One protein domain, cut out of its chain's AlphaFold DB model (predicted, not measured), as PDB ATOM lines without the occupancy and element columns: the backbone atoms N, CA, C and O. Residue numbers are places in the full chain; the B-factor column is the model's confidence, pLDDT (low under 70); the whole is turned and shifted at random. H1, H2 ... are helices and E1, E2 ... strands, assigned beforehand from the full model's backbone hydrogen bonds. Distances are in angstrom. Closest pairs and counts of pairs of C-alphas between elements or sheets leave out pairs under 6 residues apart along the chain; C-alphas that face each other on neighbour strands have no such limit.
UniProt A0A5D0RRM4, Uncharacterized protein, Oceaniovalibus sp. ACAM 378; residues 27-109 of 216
ATOM      1  N   VAL A  27      15.084  16.135 -29.475       67.69
ATOM      2  CA  VAL A  27      15.962  15.992 -28.312       67.69
ATOM      3  C   VAL A  27      15.089  15.641 -27.119       67.69
ATOM      4  O   VAL A  27      14.152  16.369 -26.796       67.69
ATOM      5  N   LYS A  28      15.389  14.531 -26.448       72.19
ATOM      6  CA  LYS A  28      14.675  14.141 -25.229       72.19
ATOM      7  C   LYS A  28      15.200  14.916 -24.021       72.19
ATOM      8  O   LYS A  28      16.403  15.149 -23.910       72.19
ATOM      9  N   LEU A  29      14.316  15.260 -23.087       65.38
ATOM     10  CA  LEU A  29      14.679  15.912 -21.823       65.38
ATOM     11  C   LEU A  29      15.721  15.097 -21.043       65.38
ATOM     12  O   LEU A  29      16.642  15.667 -20.465       65.38
ATOM     13  N   ASP A  30      15.590  13.773 -21.057       56.75
ATOM     14  CA  ASP A  30      16.503  12.881 -20.342       56.75
ATOM     15  C   ASP A  30      17.904  12.879 -20.957       56.75
ATOM     16  O   ASP A  30      18.889  12.932 -20.224       56.75
ATOM     17  N   TRP A  31      17.997  12.933 -22.290       70.56
ATOM     18  CA  TRP A  31      19.277  13.111 -22.979       70.56
ATOM     19  C   TRP A  31      19.938  14.425 -22.560       70.56
ATOM     20  O   TRP A  31      21.124  14.455 -22.248       70.56
ATOM     21  N   LEU A  32      19.162  15.512 -22.493       68.06
ATOM     22  CA  LEU A  32      19.690  16.821 -22.118       68.06
ATOM     23  C   LEU A  32      20.192  16.846 -20.671       68.06
ATOM     24  O   LEU A  32      21.236  17.430 -20.406       68.06
ATOM     25  N   ARG A  33      19.489  16.181 -19.748       63.44
ATOM     26  CA  ARG A  33      19.935  16.020 -18.354       63.44
ATOM     27  C   ARG A  33      21.233  15.226 -18.256       63.44
ATOM     28  O   ARG A  33      22.109  15.595 -17.487       63.44
ATOM     29  N   GLN A  34      21.373  14.156 -19.033       60.28
ATOM     30  CA  GLN A  34      22.598  13.351 -19.057       60.28
ATOM     31  C   GLN A  34      23.774  14.114 -19.658       60.28
ATOM     32  O   GLN A  34      24.850  14.155 -19.068       60.28
ATOM     33  N   ALA A  35      23.555  14.770 -20.798       65.25
ATOM     34  CA  ALA A  35      24.532  15.677 -21.379       65.25
ATOM     35  C   ALA A  35      24.904  16.777 -20.373       65.25
ATOM     36  O   ALA A  35      26.073  17.131 -20.265       65.25
ATOM     37  N   GLY A  36      23.936  17.243 -19.581       65.44
ATOM     38  CA  GLY A  36      24.149  18.171 -18.483       65.44
ATOM     39  C   GLY A  36      25.062  17.627 -17.383       65.44
ATOM     40  O   GLY A  36      26.023  18.286 -17.006       65.44
ATOM     41  N   ILE A  37      24.859  16.382 -16.945       61.28
ATOM     42  CA  ILE A  37      25.760  15.704 -15.997       61.28
ATOM     43  C   ILE A  37      27.193  15.644 -16.536       61.28
ATOM     44  O   ILE A  37      28.131  15.979 -15.816       61.28
ATOM     45  N   SER A  38      27.370  15.290 -17.808       63.19
ATOM     46  CA  SER A  38      28.695  15.253 -18.438       63.19
ATOM     47  C   SER A  38      29.325  16.644 -18.558       63.19
ATOM     48  O   SER A  38      30.511  16.815 -18.283       63.19
ATOM     49  N   CYS A  39      28.537  17.646 -18.947       70.88
ATOM     50  CA  CYS A  39      28.993  19.026 -19.128       70.88
ATOM     51  C   CYS A  39      29.161  19.796 -17.815       70.88
ATOM     52  O   CYS A  39      29.839  20.821 -17.790       70.88
ATOM     53  N   GLY A  40      28.560  19.301 -16.735       64.00
ATOM     54  CA  GLY A  40      28.697  19.797 -15.373       64.00
ATOM     55  C   GLY A  40      29.840  19.160 -14.600       64.00
ATOM     56  O   GLY A  40      30.051  19.527 -13.447       64.00
ATOM     57  N   GLY A  41      30.586  18.229 -15.206       60.72
ATOM     58  CA  GLY A  41      31.792  17.668 -14.605       60.72
ATOM     59  C   GLY A  41      32.748  18.780 -14.160       60.72
ATOM     60  O   GLY A  41      33.147  19.609 -14.972       60.72
ATOM     61  N   GLY A  42      33.073  18.812 -12.863       57.34
ATOM     62  CA  GLY A  42      33.892  19.857 -12.233       57.34
ATOM     63  C   GLY A  42      33.124  21.032 -11.618       57.34
ATOM     64  O   GLY A  42      33.721  21.889 -10.968       57.34
ATOM     65  N   LEU A  43      31.795  21.073 -11.750       62.47
ATOM     66  CA  LEU A  43      30.950  22.026 -11.031       62.47
ATOM     67  C   LEU A  43      30.467  21.445  -9.701       62.47
ATOM     68  O   LEU A  43      30.228  20.247  -9.559       62.47
ATOM     69  N   ALA A  44      30.252  22.323  -8.720       63.31
ATOM     70  CA  ALA A  44      29.507  21.947  -7.525       63.31
ATOM     71  C   ALA A  44      28.079  21.523  -7.914       63.31
ATOM     72  O   ALA A  44      27.456  22.168  -8.761       63.31
ATOM     73  N   ILE A  45      27.534  20.492  -7.254       53.72
ATOM     74  CA  ILE A  45      26.194  19.940  -7.545       53.72
ATOM     75  C   ILE A  45      25.125  21.040  -7.558       53.72
ATOM     76  O   ILE A  45      24.226  21.030  -8.394       53.72
ATOM     77  N   GLN A  46      25.226  22.011  -6.647       58.66
ATOM     78  CA  GLN A  46      24.285  23.125  -6.551       58.66
ATOM     79  C   GLN A  46      24.338  24.020  -7.795       58.66
ATOM     80  O   GLN A  46      23.295  24.444  -8.284       58.66
ATOM     81  N   VAL A  47      25.540  24.268  -8.323       67.25
ATOM     82  CA  VAL A  47      25.761  25.097  -9.517       67.25
ATOM     83  C   VAL A  47      25.277  24.364 -10.764       67.25
ATOM     84  O   VAL A  47      24.528  24.934 -11.551       67.25
ATOM     85  N   GLN A  48      25.624  23.083 -10.915       66.12
ATOM     86  CA  GLN A  48      25.111  22.258 -12.010       66.12
ATOM     87  C   GLN A  48      23.576  22.174 -11.969       66.12
ATOM     88  O   GLN A  48      22.913  22.416 -12.976       66.12
ATOM     89  N   GLY A  49      23.005  21.907 -10.792       61.16
ATOM     90  CA  GLY A  49      21.560  21.836 -10.594       61.16
ATOM     91  C   GLY A  49      20.844  23.153 -10.899       61.16
ATOM     92  O   GLY A  49      19.739  23.133 -11.443       61.16
ATOM     93  N   GLU A  50      21.465  24.301 -10.604       74.69
ATOM     94  CA  GLU A  50      20.938  25.609 -11.000       74.69
ATOM     95  C   GLU A  50      20.924  25.759 -12.526       74.69
ATOM     96  O   GLU A  50      19.885  26.107 -13.095       74.69
ATOM     97  N   ILE A  51      22.044  25.460 -13.191       78.44
ATOM     98  CA  ILE A  51      22.168  25.558 -14.650       78.44
ATOM     99  C   ILE A  51      21.124  24.664 -15.335       78.44
ATOM    100  O   ILE A  51      20.352  25.145 -16.171       78.44
ATOM    101  N   ASP A  52      21.042  23.396 -14.929       72.44
ATOM    102  CA  ASP A  52      20.085  22.420 -15.457       72.44
ATOM    103  C   ASP A  52      18.640  22.868 -15.249       72.44
ATOM    104  O   ASP A  52      17.834  22.858 -16.183       72.44
ATOM    105  N   SER A  53      18.300  23.314 -14.040       73.06
ATOM    106  CA  SER A  53      16.953  23.785 -13.716       73.06
ATOM    107  C   SER A  53      16.539  24.966 -14.594       73.06
ATOM    108  O   SER A  53      15.418  24.997 -15.113       73.06
ATOM    109  N   VAL A  54      17.446  25.921 -14.827       78.81
ATOM    110  CA  VAL A  54      17.170  27.094 -15.663       78.81
ATOM    111  C   VAL A  54      16.981  26.707 -17.131       78.81
ATOM    112  O   VAL A  54      16.011  27.160 -17.749       78.81
ATOM    113  N   ILE A  55      17.850  25.853 -17.682       82.12
ATOM    114  CA  ILE A  55      17.744  25.371 -19.069       82.12
ATOM    115  C   ILE A  55      16.423  24.623 -19.267       82.12
ATOM    116  O   ILE A  55      15.656  24.939 -20.180       82.12
ATOM    117  N   ILE A  56      16.102  23.685 -18.373       78.44
ATOM    118  CA  ILE A  56      14.867  22.894 -18.440       78.44
ATOM    119  C   ILE A  56      13.639  23.795 -18.311       78.44
ATOM    120  O   ILE A  56      12.679  23.642 -19.067       78.44
ATOM    121  N   LYS A  57      13.651  24.762 -17.387       74.38
ATOM    122  CA  LYS A  57      12.546  25.711 -17.212       74.38
ATOM    123  C   LYS A  57      12.305  26.522 -18.482       74.38
ATOM    124  O   LYS A  57      11.157  26.662 -18.892       74.38
ATOM    125  N   LYS A  58      13.360  27.031 -19.123       76.12
ATOM    126  CA  LYS A  58      13.235  27.775 -20.384       76.12
ATOM    127  C   LYS A  58      12.717  26.888 -21.519       76.12
ATOM    128  O   LYS A  58      11.820  27.315 -22.235       76.12
ATOM    129  N   LEU A  59      13.194  25.649 -21.632       75.75
ATOM    130  CA  LEU A  59      12.691  24.691 -22.624       75.75
ATOM    131  C   LEU A  59      11.211  24.360 -22.428       75.75
ATOM    132  O   LEU A  59      10.456  24.326 -23.395       75.75
ATOM    133  N   LYS A  60      10.772  24.167 -21.180       73.44
ATOM    134  CA  LYS A  60       9.352  23.968 -20.859       73.44
ATOM    135  C   LYS A  60       8.501  25.187 -21.214       73.44
ATOM    136  O   LYS A  60       7.397  25.012 -21.705       73.44
ATOM    137  N   LEU A  61       9.004  26.402 -20.984       71.25
ATOM    138  CA  LEU A  61       8.295  27.640 -21.331       71.25
ATOM    139  C   LEU A  61       8.236  27.895 -22.844       71.25
ATOM    140  O   LEU A  61       7.302  28.539 -23.308       71.25
ATOM    141  N   ALA A  62       9.229  27.419 -23.596       66.94
ATOM    142  CA  ALA A  62       9.308  27.598 -25.042       66.94
ATOM    143  C   ALA A  62       8.584  26.493 -25.837       66.94
ATOM    144  O   ALA A  62       8.276  26.686 -27.012       66.94
ATOM    145  N   SER A  63       8.295  25.339 -25.225       64.12
ATOM    146  CA  SER A  63       7.566  24.244 -25.874       64.12
ATOM    147  C   SER A  63       6.051  24.425 -25.759       64.12
ATOM    148  O   SER A  63       5.517  24.545 -24.660       64.12
ATOM    149  N   ILE A  64       5.352  24.412 -26.899       56.22
ATOM    150  CA  ILE A  64       3.877  24.428 -26.975       56.22
ATOM    151  C   ILE A  64       3.311  23.022 -26.705       56.22
ATOM    152  O   ILE A  64       2.199  22.874 -26.201       56.22
ATOM    153  N   GLU A  65       4.091  21.986 -27.019       52.88
ATOM    154  CA  GLU A  65       3.718  20.586 -26.845       52.88
ATOM    155  C   GLU A  65       4.337  20.030 -25.557       52.88
ATOM    156  O   GLU A  65       5.471  20.354 -25.191       52.88
ATOM    157  N   GLY A  66       3.535  19.242 -24.843       47.69
ATOM    158  CA  GLY A  66       3.835  18.686 -23.530       47.69
ATOM    159  C   GLY A  66       5.102  17.829 -23.458       47.69
ATOM    160  O   GLY A  66       5.762  17.516 -24.441       47.69
ATOM    161  N   GLU A  67       5.440  17.498 -22.218       61.78
ATOM    162  CA  GLU A  67       6.786  17.248 -21.712       61.78
ATOM    163  C   GLU A  67       7.616  16.160 -22.414       61.78
ATOM    164  O   GLU A  67       7.146  15.066 -22.716       61.78
ATOM    165  N   GLY A  68       8.922  16.428 -22.524       60.62
ATOM    166  CA  GLY A  68       9.948  15.388 -22.622       60.62
ATOM    167  C   GLY A  68      10.638  15.249 -23.975       60.62
ATOM    168  O   GLY A  68      11.710  14.648 -24.019       60.62
ATOM    169  N   VAL A  69      10.092  15.821 -25.051       68.81
ATOM    170  CA  VAL A  69      10.686  15.784 -26.397       68.81
ATOM    171  C   VAL A  69      10.622  17.173 -27.025       68.81
ATOM    172  O   VAL A  69       9.556  17.763 -27.137       68.81
ATOM    173  N   TYR A  70      11.769  17.692 -27.449       73.88
ATOM    174  CA  TYR A  70      11.913  19.039 -27.992       73.88
ATOM    175  C   TYR A  70      12.457  18.991 -29.412       73.88
ATOM    176  O   TYR A  70      13.243  18.113 -29.751       73.88
ATOM    177  N   ASN A  71      12.096  19.952 -30.257       76.56
ATOM    178  CA  ASN A  71      12.725  20.084 -31.569       76.56
ATOM    179  C   ASN A  71      14.203  20.493 -31.410       76.56
ATOM    180  O   ASN A  71      14.503  21.453 -30.703       76.56
ATOM    181  N   GLN A  72      15.126  19.801 -32.080       75.88
ATOM    182  CA  GLN A  72      16.560  20.038 -31.936       75.88
ATOM    183  C   GLN A  72      16.986  21.455 -32.323       75.88
ATOM    184  O   GLN A  72      17.765  22.062 -31.591       75.88
ATOM    185  N   SER A  73      16.488  22.003 -33.436       76.62
ATOM    186  CA  SER A  73      16.869  23.359 -33.852       76.62
ATOM    187  C   SER A  73      16.385  24.400 -32.843       76.62
ATOM    188  O   SER A  73      17.081  25.377 -32.575       76.62
ATOM    189  N   HIS A  74      15.239  24.139 -32.212       78.44
ATOM    190  CA  HIS A  74      14.718  24.965 -31.134       78.44
ATOM    191  C   HIS A  74      15.583  24.861 -29.869       78.44
ATOM    192  O   HIS A  74      15.933  25.883 -29.287       78.44
ATOM    193  N   VAL A  75      15.991  23.651 -29.472       80.50
ATOM    194  CA  VAL A  75      16.899  23.452 -28.328       80.50
ATOM    195  C   VAL A  75      18.230  24.165 -28.557       80.50
ATOM    196  O   VAL A  75      18.680  24.882 -27.669       80.50
ATOM    197  N   ILE A  76      18.829  24.025 -29.743       85.00
ATOM    198  CA  ILE A  76      20.085  24.702 -30.101       85.00
ATOM    199  C   ILE A  76      19.922  26.216 -29.986       85.00
ATOM    200  O   ILE A  76      20.685  26.856 -29.267       85.00
ATOM    201  N   SER A  77      18.895  26.779 -30.627       84.75
ATOM    202  CA  SER A  77      18.655  28.223 -30.605       84.75
ATOM    203  C   SER A  77      18.445  28.751 -29.182       84.75
ATOM    204  O   SER A  77      18.986  29.798 -28.829       84.75
ATOM    205  N   LEU A  78      17.715  28.011 -28.343       85.69
ATOM    206  CA  LEU A  78      17.459  28.394 -26.957       85.69
ATOM    207  C   LEU A  78      18.724  28.312 -26.096       85.69
ATOM    208  O   LEU A  78      18.960  29.195 -25.272       85.69
ATOM    209  N   LEU A  79      19.550  27.283 -26.292       86.62
ATOM    210  CA  LEU A  79      20.842  27.144 -25.626       86.62
ATOM    211  C   LEU A  79      21.794  28.280 -26.026       86.62
ATOM    212  O   LEU A  79      22.366  28.931 -25.154       86.62
ATOM    213  N   GLU A  80      21.914  28.588 -27.316       88.81
ATOM    214  CA  GLU A  80      22.727  29.707 -27.812       88.81
ATOM    215  C   GLU A  80      22.242  31.052 -27.262       88.81
ATOM    216  O   GLU A  80      23.042  31.849 -26.766       88.81
ATOM    217  N   GLN A  81      20.927  31.292 -27.272       84.31
ATOM    218  CA  GLN A  81      20.333  32.474 -26.651       84.31
ATOM    219  C   GLN A  81      20.691  32.545 -25.165       84.31
ATOM    220  O   GLN A  81      21.103  33.596 -24.676       84.31
ATOM    221  N   PHE A  82      20.589  31.428 -24.447       80.62
ATOM    222  CA  PHE A  82      20.897  31.375 -23.025       80.62
ATOM    223  C   PHE A  82      22.375  31.655 -22.729       80.62
ATOM    224  O   PHE A  82      22.673  32.434 -21.823       80.62
ATOM    225  N   SER A  83      23.289  31.103 -23.531       84.12
ATOM    226  CA  SER A  83      24.725  31.396 -23.436       84.12
ATOM    227  C   SER A  83      25.050  32.863 -23.724       84.12
ATOM    228  O   SER A  83      26.046  33.368 -23.217       84.12
ATOM    229  N   ASN A  84      24.250  33.545 -24.545       82.56
ATOM    230  CA  ASN A  84      24.442  34.961 -24.855       82.56
ATOM    231  C   ASN A  84      23.830  35.882 -23.783       82.56
ATOM    232  O   ASN A  84      24.369  36.956 -23.510       82.56
ATOM    233  N   GLU A  85      22.718  35.472 -23.164       82.56
ATOM    234  CA  GLU A  85      22.063  36.192 -22.063       82.56
ATOM    235  C   GLU A  85      22.877  36.120 -20.763       82.56
ATOM    236  O   GLU A  85      23.068  37.134 -20.084       82.56
ATOM    237  N   ARG A  86      23.373  34.928 -20.404       77.00
ATOM    238  CA  ARG A  86      24.196  34.703 -19.208       77.00
ATOM    239  C   ARG A  86      25.670  34.860 -19.575       77.00
ATOM    240  O   ARG A  86      26.287  33.952 -20.114       77.00
ATOM    241  N   LYS A  87      26.259  36.003 -19.219       76.81
ATOM    242  CA  LYS A  87      27.684  36.316 -19.470       76.81
ATOM    243  C   LYS A  87      28.669  35.587 -18.540       76.81
ATOM    244  O   LYS A  87      29.857  35.894 -18.541       76.81
ATOM    245  N   GLU A  88      28.182  34.664 -17.718       81.31
ATOM    246  CA  GLU A  88      28.993  33.884 -16.786       81.31
ATOM    247  C   GLU A  88      29.803  32.828 -17.565       81.31
ATOM    248  O   GLU A  88      29.207  32.024 -18.288       81.31
ATOM    249  N   PRO A  89      31.145  32.778 -17.424       82.12
ATOM    250  CA  PRO A  89      31.987  31.842 -18.175       82.12
ATOM    251  C   PRO A  89      31.552  30.381 -18.018       82.12
ATOM    252  O   PRO A  89      31.424  29.675 -19.017       82.12
ATOM    253  N   VAL A  90      31.208  29.991 -16.788       79.00
ATOM    254  CA  VAL A  90      30.729  28.649 -16.423       79.00
ATOM    255  C   VAL A  90      29.485  28.249 -17.223       79.00
ATOM    256  O   VAL A  90      29.423  27.148 -17.762       79.00
ATOM    257  N   PHE A  91      28.517  29.157 -17.377       81.75
ATOM    258  CA  PHE A  91      27.315  28.901 -18.177       81.75
ATOM    259  C   PHE A  91      27.646  28.739 -19.660       81.75
ATOM    260  O   PHE A  91      27.129  27.836 -20.319       81.75
ATOM    261  N   SER A  92      28.526  29.591 -20.188       83.56
ATOM    262  CA  SER A  92      28.919  29.530 -21.597       83.56
ATOM    263  C   SER A  92      29.678  28.244 -21.940       83.56
ATOM    264  O   SER A  92      29.492  27.681 -23.016       83.56
ATOM    265  N   GLU A  93      30.517  27.752 -21.026       83.00
ATOM    266  CA  GLU A  93      31.260  26.499 -21.179       83.00
ATOM    267  C   GLU A  93      30.335  25.288 -21.111       83.00
ATOM    268  O   GLU A  93      30.404  24.420 -21.983       83.00
ATOM    269  N   TYR A  94      29.408  25.288 -20.151       81.88
ATOM    270  CA  TYR A  94      28.385  24.259 -20.013       81.88
ATOM    271  C   TYR A  94      27.535  24.121 -21.280       81.88
ATOM    272  O   TYR A  94      27.400  23.037 -21.849       81.88
ATOM    273  N   VAL A  95      27.006  25.242 -21.776       86.56
ATOM    274  CA  VAL A  95      26.187  25.270 -22.992       86.56
ATOM    275  C   VAL A  95      26.997  24.850 -24.217       86.56
ATOM    276  O   VAL A  95      26.509  24.078 -25.042       86.56
ATOM    277  N   ARG A  96      28.245  25.313 -24.342       86.25
ATOM    278  CA  ARG A  96      29.126  24.918 -25.448       86.25
ATOM    279  C   ARG A  96      29.354  23.409 -25.462       86.25
ATOM    280  O   ARG A  96      29.294  22.807 -26.531       86.25
ATOM    281  N   CYS A  97      29.558  22.805 -24.293       80.06
ATOM    282  CA  CYS A  97      29.662  21.359 -24.160       80.06
ATOM    283  C   CYS A  97      28.375  20.651 -24.620       80.06
ATOM    284  O   CYS A  97      28.458  19.739 -25.447       80.06
ATOM    285  N   LEU A  98      27.192  21.112 -24.189       80.25
ATOM    286  CA  LEU A  98      25.909  20.539 -24.623       80.25
ATOM    287  C   LEU A  98      25.763  20.569 -26.151       80.25
ATOM    288  O   LEU A  98      25.440  19.553 -26.765       80.25
ATOM    289  N   LEU A  99      26.059  21.709 -26.778       83.44
ATOM    290  CA  LEU A  99      25.993  21.872 -28.233       83.44
ATOM    291  C   LEU A  99      26.987  20.957 -28.965       83.44
ATOM    292  O   LEU A  99      26.649  20.373 -29.997       83.44
ATOM    293  N   SER A 100      28.200  20.787 -28.432       77.69
ATOM    294  CA  SER A 100      29.179  19.842 -28.978       77.69
ATOM    295  C   SER A 100      28.695  18.395 -28.892       77.69
ATOM    296  O   SER A 100      28.809  17.674 -29.884       77.69
ATOM    297  N   LEU A 101      28.109  17.976 -27.766       69.56
ATOM    298  CA  LEU A 101      27.537  16.633 -27.621       69.56
ATOM    299  C   LEU A 101      26.373  16.402 -28.594       69.56
ATOM    300  O   LEU A 101      26.303  15.344 -29.217       69.56
ATOM    301  N   MET A 102      25.509  17.403 -28.796       74.19
ATOM    302  CA  MET A 102      24.425  17.334 -29.786       74.19
ATOM    303  C   MET A 102      24.957  17.174 -31.215       74.19
ATOM    304  O   MET A 102      24.403  16.407 -32.000       74.19
ATOM    305  N   LYS A 103      26.039  17.880 -31.560       70.81
ATOM    306  CA  LYS A 103      26.673  17.772 -32.880       70.81
ATOM    307  C   LYS A 103      27.274  16.383 -33.105       70.81
ATOM    308  O   LYS A 103      27.032  15.782 -34.144       70.81
ATOM    309  N   ILE A 104      27.994  15.850 -32.117       63.91
ATOM    310  CA  ILE A 104      28.578  14.501 -32.187       63.91
ATOM    311  C   ILE A 104      27.476  13.450 -32.345       63.91
ATOM    312  O   ILE A 104      27.595  12.566 -33.187       63.91
ATOM    313  N   ALA A 105      26.382  13.567 -31.588       61.62
ATOM    314  CA  ALA A 105      25.246  12.654 -31.698       61.62
ATOM    315  C   ALA A 105      24.636  12.632 -33.114       61.62
ATOM    316  O   ALA A 105      24.170  11.585 -33.560       61.62
ATOM    317  N   ASN A 106      24.685  13.755 -33.838       61.91
ATOM    318  CA  ASN A 106      24.227  13.846 -35.224       61.91
ATOM    319  C   ASN A 106      25.214  13.231 -36.227       61.91
ATOM    320  O   ASN A 106      24.785  12.601 -37.193       61.91
ATOM    321  N   ASP A 107      26.518  13.385 -35.997       54.50
ATOM    322  CA  ASP A 107      27.566  12.934 -36.922       54.50
ATOM    323  C   ASP A 107      27.759  11.399 -36.919       54.50
ATOM    324  O   ASP A 107      28.321  10.838 -37.858       54.50
ATOM    325  N   VAL A 108      27.267  10.693 -35.892       49.25
ATOM    326  CA  VAL A 108      27.378   9.223 -35.758       49.25
ATOM    327  C   VAL A 108      26.247   8.467 -36.497       49.25
ATOM    328  O   VAL A 108      26.294   7.242 -36.631       49.25
ATOM    329  N   VAL A 109      25.244   9.158 -37.058       44.62
ATOM    330  CA  VAL A 109      24.090   8.530 -37.738       44.62
ATOM    331  C   VAL A 109      24.399   8.219 -39.211       44.62
ATOM    332  O   VAL A 109      23.991   8.926 -40.129       44.62
TER     333      VAL A 109
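This is residues 27 to 109 of the 216 residues of an uncharacterized protein of Oceaniovalibus sp. ACAM 378 (UniProt A0A5D0RRM4). What does the model look like? The longest helix, H4, folds back on H3 as a hairpin, and this hairpin packs on a second hairpin of H1 and H2, H4 crossing H1 and H3 crossing H2. Residues 104 to 109, of which 104 to 107 belong to H4, stick out. What is printed? The printed part has 83 residues, with the order H1, H2, E1, H3, H4: four named helices and one named strand, class mostly helix. It is compact, with a radius of gyration of the C-alphas of 12.0 A and spans of 31 by 30 by 22 A.

Where is the longest helix? H4, residues 89 to 107, runs 27.0 A from C-alpha 89 at (31.987, 31.842, -18.175) to C-alpha 107 at (27.566, 12.934, -36.922). Where are the others? From first to last C-alpha, H3, residues 72 to 85, measures 19.7 A, H2, residues 45 to 62, 25.5 A, and H1, residues 29 to 39, 14.9 A. E1, residues 69 to 71, measures 7.0 A; its residues 69 to 70 pair antiparallel with residues 27 to 28.

What touches H4? H3 and H4 form a helical hairpin at a shallow tilt of 18 degrees, touching through residues 91 to 99 of H4 alone; their closest C-alphas, of Ser 83 and Ser 92, are 4.9 A apart. Residues 94 to 101 of H4 alone touch H1, at a steep tilt of 60 degrees, with the closest C-alphas, of Cys 39 and Tyr 94, 5.3 A apart. What does H2 touch? With residues 48 to 56 alone it touches H1 in a helical hairpin, at a shallow tilt of 34 degrees, only just short of steep; the closest C-alphas, of Gly 36 and Asp 52, are 6.6 A apart. With residues 55 to 59 alone it touches H3, at a steep tilt of 58 degrees; the closest C-alphas, of Leu 59 and Val 75, are 7.2 A apart. Are the helix backbones complete? In H1, H2, H3 and H4 every O i to N i+4 pair is within hydrogen-bond range.

How far does it reach? The two C-alphas farthest apart, of Gln 46 and Val 109, are 34.4 A apart; the printed part has no cut and no long link. Where is confidence low? The mean pLDDT of the printed part is 71.5, and 35 residues are under 70, among them 40 to 49, 62 to 69 and 104 to 109.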